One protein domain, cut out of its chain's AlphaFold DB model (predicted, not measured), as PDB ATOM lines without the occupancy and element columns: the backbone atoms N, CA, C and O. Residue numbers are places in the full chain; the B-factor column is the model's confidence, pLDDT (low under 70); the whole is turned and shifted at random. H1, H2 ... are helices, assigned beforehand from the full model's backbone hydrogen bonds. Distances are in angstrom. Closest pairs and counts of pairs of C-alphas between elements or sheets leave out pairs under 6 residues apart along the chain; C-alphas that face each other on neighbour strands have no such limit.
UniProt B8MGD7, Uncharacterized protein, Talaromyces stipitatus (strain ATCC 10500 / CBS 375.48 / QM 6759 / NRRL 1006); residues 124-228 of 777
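Overview. This is residues 124 to 228 of the 777 residues of an uncharacterized protein of Talaromyces stipitatus (strain ATCC 10500 / CBS 375.48 / QM 6759 / NRRL 1006) (UniProt B8MGD7). Two long kinked helices, H1 and H5, pack at a steep tilt; short H4 packs on H5, H6 folds back from its end, and loop 140 to 166 swings wide. The printed part has 105 residues with six named helices, H1 to H6, and no named strand. It is all helix and compact, radius of gyration of the C-alphas 14.0 A, spans 39 by 38 by 23 A.

Arrangement. H1, residues 124 to 139, touches H5, residues 196 to 215, closest at C-alphas 129 and 212, 6.8 A, tilted 46 degrees, opposite ways. H2, residues 167 to 170, only just touches H3, residues 176 to 179, with 3 pairs of C-alphas within 8 A, closest 167 and 177, 5.7 A. H4, residues 181 to 184, touches H5, C-alphas 184 and 206 closest at 5.6 A. H5 and H6, residues 219 to 226, form a hairpin and only just touch, with 3 such pairs, closest 213 and 219, 6.9 A. O i to N i+4 pairs are within hydrogen-bond range throughout H6, 10 of 12 in H1 and 13 of 16 in H5; H2, H3 and H4 are too short for any.

Along the chain. H1, 24.2 A long, begins at C-alpha 124 (108.164, 105.564, 54.701); H5 measures 24.1 A. H6 ends at C-alpha 226 (118.089, 94.641, 69.246).

Size, cuts and confidence. The farthest C-alphas, 148 and 227, are 41.0 A apart. Without a cut, links H1 to H2 and H4 to H5 are long; pLDDT is under 70 at residues 142 to 159.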
ATOM      1  N   THR A 124     107.580 106.148  55.915       95.69
ATOM      2  CA  THR A 124     108.164 105.564  54.701       95.69
ATOM      3  C   THR A 124     108.269 104.043  54.817       95.69
ATOM      4  O   THR A 124     107.798 103.315  53.939       95.69
ATOM      5  N   THR A 125     108.819 103.551  55.928       96.88
ATOM      6  CA  THR A 125     108.975 102.122  56.235       96.88
ATOM      7  C   THR A 125     107.618 101.437  56.303       96.88
ATOM      8  O   THR A 125     107.414 100.363  55.726       96.88
ATOM      9  N   VAL A 126     106.651 102.068  56.975       95.94
ATOM     10  CA  VAL A 126     105.291 101.537  57.079       95.94
ATOM     11  C   VAL A 126     104.636 101.463  55.707       95.94
ATOM     12  O   VAL A 126     104.052 100.432  55.380       95.94
ATOM     13  N   GLN A 127     104.740 102.502  54.881       93.19
ATOM     14  CA  GLN A 127     104.163 102.487  53.537       93.19
ATOM     15  C   GLN A 127     104.797 101.401  52.658       93.19
ATOM     16  O   GLN A 127     104.073 100.679  51.970       93.19
ATOM     17  N   LYS A 128     106.125 101.243  52.721       95.31
ATOM     18  CA  LYS A 128     106.882 100.235  51.964       95.31
ATOM     19  C   LYS A 128     106.491  98.803  52.342       95.31
ATOM     20  O   LYS A 128     106.337  97.961  51.463       95.31
ATOM     21  N   THR A 129     106.297  98.526  53.631       96.25
ATOM     22  CA  THR A 129     106.022  97.167  54.141       96.25
ATOM     23  C   THR A 129     104.534  96.810  54.207       96.25
ATOM     24  O   THR A 129     104.183  95.627  54.158       96.25
ATOM     25  N   SER A 130     103.644  97.807  54.263       93.88
ATOM     26  CA  SER A 130     102.192  97.616  54.410       93.88
ATOM     27  C   SER A 130     101.557  96.644  53.412       93.88
ATOM     28  O   SER A 130     100.706  95.876  53.857       93.88
ATOM     29  N   PRO A 131     101.924  96.605  52.112       91.94
ATOM     30  CA  PRO A 131     101.331  95.650  51.176       91.94
ATOM     31  C   PRO A 131     101.544  94.192  51.593       91.94
ATOM     32  O   PRO A 131     100.600  93.402  51.583       91.94
ATOM     33  N   LEU A 132     102.762  93.840  52.023       94.38
ATOM     34  CA  LEU A 132     103.050  92.487  52.496       94.38
ATOM     35  C   LEU A 132     102.354  92.227  53.836       94.38
ATOM     36  O   LEU A 132     101.717  91.189  53.979       94.38
ATOM     37  N   VAL A 133     102.382  93.198  54.760       94.31
ATOM     38  CA  VAL A 133     101.669  93.103  56.047       94.31
ATOM     39  C   VAL A 133     100.192  92.833  55.876       94.31
ATOM     40  O   VAL A 133      99.615  91.965  56.526       94.31
ATOM     41  N   TYR A 134      99.570  93.561  54.967       89.75
ATOM     42  CA  TYR A 134      98.175  93.375  54.645       89.75
ATOM     43  C   TYR A 134      97.904  91.967  54.106       89.75
ATOM     44  O   TYR A 134      96.985  91.305  54.590       89.75
ATOM     45  N   LYS A 135      98.736  91.489  53.170       90.88
ATOM     46  CA  LYS A 135      98.614  90.150  52.584       90.88
ATOM     47  C   LYS A 135      98.622  89.061  53.657       90.88
ATOM     48  O   LYS A 135      97.670  88.292  53.759       90.88
ATOM     49  N   TRP A 136      99.648  89.025  54.502       92.62
ATOM     50  CA  TRP A 136      99.778  87.933  55.464       92.62
ATOM     51  C   TRP A 136      98.766  88.028  56.614       92.62
ATOM     52  O   TRP A 136      98.316  87.009  57.138       92.62
ATOM     53  N   ARG A 137      98.288  89.233  56.959       89.19
ATOM     54  CA  ARG A 137      97.175  89.395  57.910       89.19
ATOM     55  C   ARG A 137      95.883  88.755  57.420       89.19
ATOM     56  O   ARG A 137      95.127  88.215  58.232       89.19
ATOM     57  N   GLN A 138      95.623  88.829  56.115       83.75
ATOM     58  CA  GLN A 138      94.469  88.167  55.512       83.75
ATOM     59  C   GLN A 138      94.604  86.644  55.584       83.75
ATOM     60  O   GLN A 138      93.627  85.978  55.938       83.75
ATOM     61  N   SER A 139      95.802  86.106  55.329       83.44
ATOM     62  CA  SER A 139      96.077  84.667  55.425       83.44
ATOM     63  C   SER A 139      95.830  84.109  56.823       83.44
ATOM     64  O   SER A 139      95.055  83.164  56.972       83.44
ATOM     65  N   TYR A 140      96.383  84.735  57.869       76.88
ATOM     66  CA  TYR A 140      96.217  84.251  59.249       76.88
ATOM     67  C   TYR A 140      94.815  84.434  59.813       76.88
ATOM     68  O   TYR A 140      94.558  84.043  60.953       76.88
ATOM     69  N   ARG A 141      93.906  85.077  59.067       70.31
ATOM     70  CA  ARG A 141      92.558  85.382  59.551       70.31
ATOM     71  C   ARG A 141      92.586  86.114  60.897       70.31
ATOM     72  O   ARG A 141      91.679  85.943  61.709       70.31
ATOM     73  N   TRP A 142      93.608  86.937  61.136       64.31
ATOM     74  CA  TRP A 142      93.825  87.596  62.428       64.31
ATOM     75  C   TRP A 142      92.647  88.448  62.893       64.31
ATOM     76  O   TRP A 142      92.489  88.664  64.092       64.31
ATOM     77  N   ASP A 143      91.814  88.897  61.956       55.44
ATOM     78  CA  ASP A 143      90.632  89.712  62.214       55.44
ATOM     79  C   ASP A 143      89.320  88.883  62.283       55.44
ATOM     80  O   ASP A 143      88.253  89.450  62.498       55.44
ATOM     81  N   LEU A 144      89.351  87.544  62.144       44.34
ATOM     82  CA  LEU A 144      88.146  86.705  61.948       44.34
ATOM     83  C   LEU A 144      87.645  85.922  63.169       44.34
ATOM     84  O   LEU A 144      86.693  85.150  63.028       44.34
ATOM     85  N   ALA A 145      88.196  86.131  64.366       43.00
ATOM     86  CA  ALA A 145      87.541  85.617  65.574       43.00
ATOM     87  C   ALA A 145      86.168  86.279  65.806       43.00
ATOM     88  O   ALA A 145      85.335  85.724  66.515       43.00
ATOM     89  N   ASP A 146      85.902  87.427  65.172       50.69
ATOM     90  CA  ASP A 146      84.626  88.109  65.302       50.69
ATOM     91  C   ASP A 146      84.082  88.566  63.941       50.69
ATOM     92  O   ASP A 146      84.219  89.719  63.534       50.69
ATOM     93  N   LYS A 147      83.422  87.639  63.233       50.38
ATOM     94  CA  LYS A 147      82.667  87.921  61.994       50.38
ATOM     95  C   LYS A 147      81.590  89.004  62.173       50.38
ATOM     96  O   LYS A 147      81.024  89.440  61.174       50.38
ATOM     97  N   SER A 148      81.270  89.398  63.411       56.50
ATOM     98  CA  SER A 148      80.293  90.448  63.702       56.50
ATOM     99  C   SER A 148      80.877  91.862  63.637       56.50
ATOM    100  O   SER A 148      80.114  92.826  63.552       56.50
ATOM    101  N   LYS A 149      82.211  92.017  63.628       54.62
ATOM    102  CA  LYS A 149      82.833  93.342  63.551       54.62
ATOM    103  C   LYS A 149      82.840  93.869  62.113       54.62
ATOM    104  O   LYS A 149      83.082  93.105  61.175       54.62
ATOM    105  N   PRO A 150      82.538  95.168  61.920       49.34
ATOM    106  CA  PRO A 150      82.440  95.771  60.599       49.34
ATOM    107  C   PRO A 150      83.730  95.550  59.812       49.34
ATOM    108  O   PRO A 150      84.822  95.591  60.380       49.34
ATOM    109  N   LYS A 151      83.558  95.297  58.505       56.75
ATOM    110  CA  LYS A 151      84.624  95.090  57.518       56.75
ATOM    111  C   LYS A 151      85.819  95.978  57.854       56.75
ATOM    112  O   LYS A 151      85.651  97.193  57.960       56.75
ATOM    113  N   VAL A 152      86.985  95.335  57.998       56.81
ATOM    114  CA  VAL A 152      88.334  95.923  57.971       56.81
ATOM    115  C   VAL A 152      88.291  97.232  57.201       56.81
ATOM    116  O   VAL A 152      87.697  97.245  56.122       56.81
ATOM    117  N   CYS A 153      88.889  98.300  57.742       54.47
ATOM    118  CA  CYS A 153      89.019  99.596  57.081       54.47
ATOM    119  C   CYS A 153      89.789  99.429  55.757       54.47
ATOM    120  O   CYS A 153      90.957  99.772  55.635       54.47
ATOM    121  N   MET A 154      89.116  98.885  54.742       53.31
ATOM    122  CA  MET A 154      89.523  98.803  53.350       53.31
ATOM    123  C   MET A 154      89.235 100.144  52.689       53.31
ATOM    124  O   MET A 154      88.806 100.203  51.541       53.31
ATOM    125  N   SER A 155      89.408 101.238  53.439       49.88
ATOM    126  CA  SER A 155      89.517 102.550  52.834       49.88
ATOM    127  C   SER A 155      90.658 102.421  51.837       49.88
ATOM    128  O   SER A 155      91.817 102.316  52.229       49.88
ATOM    129  N   THR A 156      90.289 102.399  50.562       47.16
ATOM    130  CA  THR A 156      91.057 102.176  49.325       47.16
ATOM    131  C   THR A 156      92.313 103.039  49.176       47.16
ATOM    132  O   THR A 156      93.054 102.940  48.208       47.16
ATOM    133  N   SER A 157      92.615 103.876  50.162       52.09
ATOM    134  CA  SER A 157      93.910 104.506  50.319       52.09
ATOM    135  C   SER A 157      94.805 103.662  51.226       52.09
ATOM    136  O   SER A 157      95.014 104.026  52.383       52.09
ATOM    137  N   ILE A 158      95.470 102.647  50.656       57.88
ATOM    138  CA  ILE A 158      96.752 102.104  51.177       57.88
ATOM    139  C   ILE A 158      97.716 103.252  51.573       57.88
ATOM    140  O   ILE A 158      98.591 103.095  52.416       57.88
ATOM    141  N   ARG A 159      97.507 104.442  50.996       58.47
ATOM    142  CA  ARG A 159      98.260 105.676  51.211       58.47
ATOM    143  C   ARG A 159      98.032 106.383  52.553       58.47
ATOM    144  O   ARG A 159      98.885 107.175  52.934       58.47
ATOM    145  N   LYS A 160      96.921 106.168  53.272       72.75
ATOM    146  CA  LYS A 160      96.702 106.872  54.551       72.75
ATOM    147  C   LYS A 160      97.251 106.055  55.713       72.75
ATOM    148  O   LYS A 160      96.696 105.028  56.095       72.75
ATOM    149  N   LEU A 161      98.345 106.551  56.278       82.69
ATOM    150  CA  LEU A 161      98.988 106.005  57.465       82.69
ATOM    151  C   LEU A 161      97.999 105.970  58.633       82.69
ATOM    152  O   LEU A 161      97.243 106.912  58.866       82.69
ATOM    153  N   CYS A 162      97.996 104.858  59.362       84.12
ATOM    154  CA  CYS A 162      97.127 104.686  60.513       84.12
ATOM    155  C   CYS A 162      97.529 105.632  61.650       84.12
ATOM    156  O   CYS A 162      98.631 105.526  62.183       84.12
ATOM    157  N   THR A 163      96.600 106.492  62.060       85.75
ATOM    158  CA  THR A 163      96.721 107.354  63.246       85.75
ATOM    159  C   THR A 163      95.948 106.815  64.451       85.75
ATOM    160  O   THR A 163      95.983 107.410  65.525       85.75
ATOM    161  N   HIS A 164      95.217 105.707  64.294       83.44
ATOM    162  CA  HIS A 164      94.405 105.129  65.361       83.44
ATOM    163  C   HIS A 164      95.286 104.399  66.379       83.44
ATOM    164  O   HIS A 164      96.152 103.594  66.019       83.44
ATOM    165  N   ASN A 165      95.023 104.640  67.663       82.12
ATOM    166  CA  ASN A 165      95.750 104.024  68.775       82.12
ATOM    167  C   ASN A 165      95.033 102.784  69.349       82.12
ATOM    168  O   ASN A 165      95.432 102.250  70.382       82.12
ATOM    169  N   ASP A 166      93.999 102.288  68.666       79.50
ATOM    170  CA  ASP A 166      93.116 101.212  69.147       79.50
ATOM    171  C   ASP A 166      93.713  99.800  68.963       79.50
ATOM    172  O   ASP A 166      93.005  98.788  69.029       79.50
ATOM    173  N   GLY A 167      95.022  99.724  68.689       83.88
ATOM    174  CA  GLY A 167      95.733  98.494  68.348       83.88
ATOM    175  C   GLY A 167      95.124  97.812  67.122       83.88
ATOM    176  O   GLY A 167      94.850  98.448  66.102       83.88
ATOM    177  N   PHE A 168      94.876  96.507  67.228       83.06
ATOM    178  CA  PHE A 168      94.339  95.703  66.126       83.06
ATOM    179  C   PHE A 168      92.890  96.030  65.745       83.06
ATOM    180  O   PHE A 168      92.487  95.724  64.625       83.06
ATOM    181  N   ASN A 169      92.127  96.720  66.603       80.75
ATOM    182  CA  ASN A 169      90.721  97.048  66.326       80.75
ATOM    183  C   ASN A 169      90.535  98.005  65.130       80.75
ATOM    184  O   ASN A 169      89.442  98.078  64.580       80.75
ATOM    185  N   CYS A 170      91.594  98.696  64.694       80.62
ATOM    186  CA  CYS A 170      91.583  99.568  63.513       80.62
ATOM    187  C   CYS A 170      91.343  98.818  62.191       80.62
ATOM    188  O   CYS A 170      90.909  99.412  61.206       80.62
ATOM    189  N   GLY A 171      91.739  97.539  62.117       78.81
ATOM    190  CA  GLY A 171      91.860  96.793  60.853       78.81
ATOM    191  C   GLY A 171      93.005  97.268  59.939       78.81
ATOM    192  O   GLY A 171      93.259  96.690  58.891       78.81
ATOM    193  N   CYS A 172      93.727  98.315  60.328       85.81
ATOM    194  CA  CYS A 172      94.811  98.910  59.553       85.81
ATOM    195  C   CYS A 172      96.037  98.000  59.546       85.81
ATOM    196  O   CYS A 172      96.377  97.506  60.617       85.81
ATOM    197  N   ALA A 173      96.709  97.817  58.398       88.88
ATOM    198  CA  ALA A 173      97.801  96.847  58.222       88.88
ATOM    199  C   ALA A 173      98.836  96.908  59.358       88.88
ATOM    200  O   ALA A 173      99.006  95.911  60.062       88.88
ATOM    201  N   ILE A 174      99.404  98.100  59.592       93.31
ATOM    202  CA  ILE A 174     100.303  98.423  60.710       93.31
ATOM    203  C   ILE A 174      99.672  99.544  61.561       93.31
ATOM    204  O   ILE A 174      99.790 100.727  61.209       93.31
ATOM    205  N   PRO A 175      98.957  99.206  62.656       92.38
ATOM    206  CA  PRO A 175      98.390 100.194  63.574       92.38
ATOM    207  C   PRO A 175      99.466 101.076  64.215       92.38
ATOM    208  O   PRO A 175     100.581 100.612  64.434       92.38
ATOM    209  N   PHE A 176      99.130 102.317  64.589       93.31
ATOM    210  CA  PHE A 176     100.100 103.259  65.172       93.31
ATOM    211  C   PHE A 176     100.819 102.687  66.405       93.31
ATOM    212  O   PHE A 176     102.033 102.818  66.539       93.31
ATOM    213  N   LYS A 177     100.088 101.973  67.272       94.81
ATOM    214  CA  LYS A 177     100.646 101.290  68.452       94.81
ATOM    215  C   LYS A 177     101.731 100.268  68.089       94.81
ATOM    216  O   LYS A 177     102.726 100.157  68.799       94.81
ATOM    217  N   GLU A 178     101.578  99.556  66.976       95.50
ATOM    218  CA  GLU A 178     102.532  98.534  66.520       95.50
ATOM    219  C   GLU A 178     103.772  99.136  65.836       95.50
ATOM    220  O   GLU A 178     104.710  98.420  65.516       95.50
ATOM    221  N   ARG A 179     103.816 100.463  65.656       96.56
ATOM    222  CA  ARG A 179     105.006 101.188  65.176       96.56
ATOM    223  C   ARG A 179     105.952 101.608  66.296       96.56
ATOM    224  O   ARG A 179     107.005 102.174  66.013       96.56
ATOM    225  N   LYS A 180     105.557 101.416  67.557       97.56
ATOM    226  CA  LYS A 180     106.324 101.831  68.737       97.56
ATOM    227  C   LYS A 180     107.309 100.759  69.179       97.56
ATOM    228  O   LYS A 180     107.008  99.571  69.077       97.56
ATOM    229  N   VAL A 181     108.417 101.183  69.791       98.19
ATOM    230  CA  VAL A 181     109.425 100.287  70.389       98.19
ATOM    231  C   VAL A 181     108.774  99.268  71.329       98.19
ATOM    232  O   VAL A 181     109.026  98.076  71.199       98.19
ATOM    233  N   SER A 182     107.870  99.697  72.217       97.81
ATOM    234  CA  SER A 182     107.164  98.817  73.168       97.81
ATOM    235  C   SER A 182     106.482  97.598  72.545       97.81
ATOM    236  O   SER A 182     106.381  96.566  73.208       97.81
ATOM    237  N   SER A 183     106.026  97.684  71.296       97.31
ATOM    238  CA  SER A 183     105.385  96.558  70.611       97.31
ATOM    239  C   SER A 183     106.386  95.468  70.228       97.31
ATOM    240  O   SER A 183     106.080  94.284  70.340       97.31
ATOM    241  N   PHE A 184     107.624  95.850  69.921       98.00
ATOM    242  CA  PHE A 184     108.715  94.921  69.632       98.00
ATOM    243  C   PHE A 184     109.414  94.360  70.881       98.00
ATOM    244  O   PHE A 184     110.185  93.411  70.782       98.00
ATOM    245  N   LEU A 185     109.120  94.901  72.069       98.19
ATOM    246  CA  LEU A 185     109.644  94.418  73.357       98.19
ATOM    247  C   LEU A 185     108.736  93.386  74.043       98.19
ATOM    248  O   LEU A 185     108.952  93.027  75.202       98.19
ATOM    249  N   ARG A 186     107.667  92.938  73.374       97.38
ATOM    250  CA  ARG A 186     106.752  91.939  73.934       97.38
ATOM    251  C   ARG A 186     107.468  90.588  74.010       97.38
ATOM    252  O   ARG A 186     107.974  90.085  73.010       97.38
ATOM    253  N   ARG A 187     107.494  89.999  75.206       97.12
ATOM    254  CA  ARG A 187     108.188  88.733  75.477       97.12
ATOM    255  C   ARG A 187     107.377  87.537  75.002       97.12
ATOM    256  O   ARG A 187     106.157  87.540  75.155       97.12
ATOM    257  N   TYR A 188     108.067  86.535  74.473       95.94
ATOM    258  CA  TYR A 188     107.516  85.222  74.179       95.94
ATOM    259  C   TYR A 188     107.071  84.526  75.468       95.94
ATOM    260  O   TYR A 188     107.805  84.482  76.463       95.94
ATOM    261  N   TYR A 189     105.886  83.927  75.418       94.88
ATOM    262  CA  TYR A 189     105.354  83.068  76.460       94.88
ATOM    263  C   TYR A 189     105.374  81.617  75.992       94.88
ATOM    264  O   TYR A 189     104.669  81.236  75.054       94.88
ATOM    265  N   SER A 190     106.156  80.791  76.688       92.56
ATOM    266  CA  SER A 190     106.050  79.342  76.532       92.56
ATOM    267  C   SER A 190     104.619  78.909  76.842       92.56
ATOM    268  O   SER A 190     104.010  79.389  77.801       92.56
ATOM    269  N   ASN A 191     104.065  78.053  75.997       91.19
ATOM    270  CA  ASN A 191     102.669  77.659  76.053       91.19
ATOM    271  C   ASN A 191     102.521  76.198  75.626       91.19
ATOM    272  O   ASN A 191     103.352  75.668  74.891       91.19
ATOM    273  N   ASP A 192     101.460  75.551  76.106       90.75
ATOM    274  CA  ASP A 192     101.088  74.226  75.613       90.75
ATOM    275  C   ASP A 192     100.506  74.330  74.202       90.75
ATOM    276  O   ASP A 192     100.016  75.381  73.777       90.75
ATOM    277  N   CYS A 193     100.437  73.193  73.522       89.44
ATOM    278  CA  CYS A 193      99.763  73.075  72.239       89.44
ATOM    279  C   CYS A 193      98.371  73.710  72.221       89.44
ATOM    280  O   CYS A 193      97.628  73.673  73.208       89.44
ATOM    281  N   TYR A 194      98.021  74.285  71.068       86.31
ATOM    282  CA  TYR A 194      96.758  74.985  70.808       86.31
ATOM    283  C   TYR A 194      96.557  76.297  71.591       86.31
ATOM    284  O   TYR A 194      95.525  76.951  71.425       86.31
ATOM    285  N   LYS A 195      97.515  76.717  72.430       91.81
ATOM    286  CA  LYS A 195      97.456  77.995  73.163       91.81
ATOM    287  C   LYS A 195      98.318  79.091  72.535       91.81
ATOM    288  O   LYS A 195      98.180  80.239  72.948       91.81
ATOM    289  N   PHE A 196      99.129  78.786  71.521       92.38
ATOM    290  CA  PHE A 196     100.076  79.727  70.917       92.38
ATOM    291  C   PHE A 196      99.452  81.077  70.569       92.38
ATOM    292  O   PHE A 196      99.846  82.097  71.128       92.38
ATOM    293  N   TYR A 197      98.415  81.100  69.728       90.62
ATOM    294  CA  TYR A 197      97.758  82.353  69.350       90.62
ATOM    295  C   TYR A 197      97.033  83.028  70.517       90.62
ATOM    296  O   TYR A 197      96.846  84.237  70.507       90.62
ATOM    297  N   ARG A 198      96.616  82.289  71.546       90.75
ATOM    298  CA  ARG A 198      95.977  82.905  72.713       90.75
ATOM    299  C   ARG A 198      96.990  83.675  73.559       90.75
ATOM    300  O   ARG A 198      96.687  84.784  73.985       90.75
ATOM    301  N   GLU A 199      98.163  83.091  73.781       93.81
ATOM    302  CA  GLU A 199      99.186  83.649  74.673       93.81
ATOM    303  C   GLU A 199     100.167  84.589  73.949       93.81
ATOM    304  O   GLU A 199     100.723  85.491  74.569       93.81
ATOM    305  N   ASN A 200     100.381  84.393  72.642       95.12
ATOM    306  CA  ASN A 200     101.441  85.062  71.880       95.12
ATOM    307  C   ASN A 200     100.966  85.863  70.667       95.12
ATOM    308  O   ASN A 200     101.812  86.321  69.910       95.12
ATOM    309  N   ARG A 201      99.662  86.057  70.423       93.06
ATOM    310  CA  ARG A 201      99.186  86.763  69.210       93.06
ATOM    311  C   ARG A 201      99.861  88.115  68.984       93.06
ATOM    312  O   ARG A 201     100.302  88.402  67.876       93.06
ATOM    313  N   ASP A 202      99.950  88.930  70.024       93.94
ATOM    314  CA  ASP A 202     100.475  90.293  69.949       93.94
ATOM    315  C   ASP A 202     101.998  90.313  69.740       93.94
ATOM    316  O   ASP A 202     102.533  91.213  69.096       93.94
ATOM    317  N   GLN A 203     102.711  89.339  70.294       95.44
ATOM    318  CA  GLN A 203     104.148  89.126  70.138       95.44
ATOM    319  C   GLN A 203     104.451  88.583  68.744       95.44
ATOM    320  O   GLN A 203     105.327  89.091  68.047       95.44
ATOM    321  N   PHE A 204     103.678  87.576  68.332       96.00
ATOM    322  CA  PHE A 204     103.763  86.941  67.034       96.00
ATOM    323  C   PHE A 204     103.492  87.963  65.927       96.00
ATOM    324  O   PHE A 204     104.174  87.973  64.910       96.00
ATOM    325  N   TYR A 205     102.596  88.926  66.164       96.00
ATOM    326  CA  TYR A 205     102.440  90.047  65.245       96.00
ATOM    327  C   TYR A 205     103.749  90.777  64.970       96.00
ATOM    328  O   TYR A 205     104.120  91.029  63.822       96.00
ATOM    329  N   ASN A 206     104.451  91.124  66.041       96.88
ATOM    330  CA  ASN A 206     105.653  91.933  65.947       96.88
ATOM    331  C   ASN A 206     106.838  91.134  65.406       96.88
ATOM    332  O   ASN A 206     107.699  91.727  64.755       96.88
ATOM    333  N   ILE A 207     106.872  89.808  65.596       97.81
ATOM    334  CA  ILE A 207     107.882  88.979  64.931       97.81
ATOM    335  C   ILE A 207     107.605  88.829  63.431       97.81
ATOM    336  O   ILE A 207     108.541  88.933  62.647       97.81
ATOM    337  N   GLU A 208     106.349  88.685  62.994       97.88
ATOM    338  CA  GLU A 208     105.998  88.689  61.561       97.88
ATOM    339  C   GLU A 208     106.349  90.030  60.896       97.88
ATOM    340  O   GLU A 208     106.847  90.074  59.763       97.88
ATOM    341  N   LEU A 209     106.166  91.138  61.622       98.00
ATOM    342  CA  LEU A 209     106.598  92.459  61.176       98.00
ATOM    343  C   LEU A 209     108.128  92.576  61.120       98.00
ATOM    344  O   LEU A 209     108.650  93.087  60.134       98.00
ATOM    345  N   ALA A 210     108.859  92.044  62.105       98.56
ATOM    346  CA  ALA A 210     110.323  91.997  62.072       98.56
ATOM    347  C   ALA A 210     110.846  91.183  60.878       98.56
ATOM    348  O   ALA A 210     111.711  91.660  60.144       98.56
ATOM    349  N   LYS A 211     110.267  90.005  60.610       98.69
ATOM    350  CA  LYS A 211     110.569  89.215  59.404       98.69
ATOM    351  C   LYS A 211     110.304  90.035  58.145       98.69
ATOM    352  O   LYS A 211     111.157  90.090  57.269       98.69
ATOM    353  N   THR A 212     109.166  90.727  58.079       98.69
ATOM    354  CA  THR A 212     108.832  91.616  56.957       98.69
ATOM    355  C   THR A 212     109.905  92.694  56.761       98.69
ATOM    356  O   THR A 212     110.345  92.898  55.636       98.69
ATOM    357  N   LEU A 213     110.386  93.338  57.826       98.75
ATOM    358  CA  LEU A 213     111.465  94.332  57.740       98.75
ATOM    359  C   LEU A 213     112.760  93.727  57.168       98.75
ATOM    360  O   LEU A 213     113.358  94.330  56.278       98.75
ATOM    361  N   ILE A 214     113.136  92.505  57.576       98.69
ATOM    362  CA  ILE A 214     114.294  91.782  57.012       98.69
ATOM    363  C   ILE A 214     114.122  91.566  55.501       98.69
ATOM    364  O   ILE A 214     115.059  91.811  54.739       98.69
ATOM    365  N   LEU A 215     112.929  91.146  55.056       98.50
ATOM    366  CA  LEU A 215     112.634  90.916  53.633       98.50
ATOM    367  C   LEU A 215     112.731  92.196  52.784       98.50
ATOM    368  O   LEU A 215     113.019  92.119  51.593       98.50
ATOM    369  N   TYR A 216     112.501  93.366  53.384       98.38
ATOM    370  CA  TYR A 216     112.571  94.671  52.713       98.38
ATOM    371  C   TYR A 216     113.910  95.405  52.908       98.38
ATOM    372  O   TYR A 216     114.031  96.553  52.465       98.38
ATOM    373  N   ASP A 217     114.903  94.738  53.510       98.06
ATOM    374  CA  ASP A 217     116.228  95.284  53.849       98.06
ATOM    375  C   ASP A 217     116.185  96.467  54.840       98.06
ATOM    376  O   ASP A 217     117.101  97.283  54.897       98.06
ATOM    377  N   GLU A 218     115.128  96.556  55.652       98.38
ATOM    378  CA  GLU A 218     114.931  97.609  56.657       98.38
ATOM    379  C   GLU A 218     115.613  97.234  57.979       98.38
ATOM    380  O   GLU A 218     114.971  96.932  58.989       98.38
ATOM    381  N   MET A 219     116.948  97.207  57.962       98.50
ATOM    382  CA  MET A 219     117.752  96.725  59.091       98.50
ATOM    383  C   MET A 219     117.916  97.735  60.230       98.50
ATOM    384  O   MET A 219     118.118  97.324  61.371       98.50
ATOM    385  N   GLU A 220     117.819  99.041  59.973       98.38
ATOM    386  CA  GLU A 220     118.003 100.060  61.017       98.38
ATOM    387  C   GLU A 220     116.974  99.941  62.164       98.38
ATOM    388  O   GLU A 220     117.404  99.852  63.320       98.38
ATOM    389  N   PRO A 221     115.650  99.842  61.906       98.50
ATOM    390  CA  PRO A 221     114.667  99.590  62.960       98.50
ATOM    391  C   PRO A 221     114.957  98.314  63.762       98.50
ATOM    392  O   PRO A 221     114.831  98.314  64.985       98.50
ATOM    393  N   ILE A 222     115.391  97.240  63.093       98.50
ATOM    394  CA  ILE A 222     115.705  95.956  63.735       98.50
ATOM    395  C   ILE A 222     116.887  96.116  64.691       98.50
ATOM    396  O   ILE A 222     116.786  95.739  65.856       98.50
ATOM    397  N   LEU A 223     117.991  96.712  64.232       98.62
ATOM    398  CA  LEU A 223     119.195  96.895  65.047       98.62
ATOM    399  C   LEU A 223     118.944  97.796  66.265       98.62
ATOM    400  O   LEU A 223     119.468  97.525  67.344       98.62
ATOM    401  N   ARG A 224     118.111  98.830  66.111       98.38
ATOM    402  CA  ARG A 224     117.665  99.695  67.215       98.38
ATOM    403  C   ARG A 224     116.817  98.953  68.246       98.38
ATOM    404  O   ARG A 224     116.924  99.228  69.435       98.38
ATOM    405  N   VAL A 225     115.967  98.022  67.816       98.25
ATOM    406  CA  VAL A 225     115.214  97.161  68.742       98.25
ATOM    407  C   VAL A 225     116.153  96.170  69.431       98.25
ATOM    408  O   VAL A 225     116.051  95.984  70.641       98.25
ATOM    409  N   CYS A 226     117.099  95.573  68.699       98.44
ATOM    410  CA  CYS A 226     118.089  94.641  69.246       98.44
ATOM    411  C   CYS A 226     118.987  95.267  70.325       98.44
ATOM    412  O   CYS A 226     119.444  94.541  71.202       98.44
ATOM    413  N   SER A 227     119.228  96.584  70.299       97.69
ATOM    414  CA  SER A 227     120.000  97.262  71.352       97.69
ATOM    415  C   SER A 227     119.219  97.462  72.658       97.69
ATOM    416  O   SER A 227     119.810  97.817  73.680       97.69
ATOM    417  N   HIS A 228     117.901  97.241  72.660       98.25
ATOM    418  CA  HIS A 228     117.074  97.413  73.847       98.25
ATOM    419  C   HIS A 228     117.162  96.178  74.771       98.25
ATOM    420  O   HIS A 228     116.904  95.064  74.324       98.25
TER     421      HIS A 228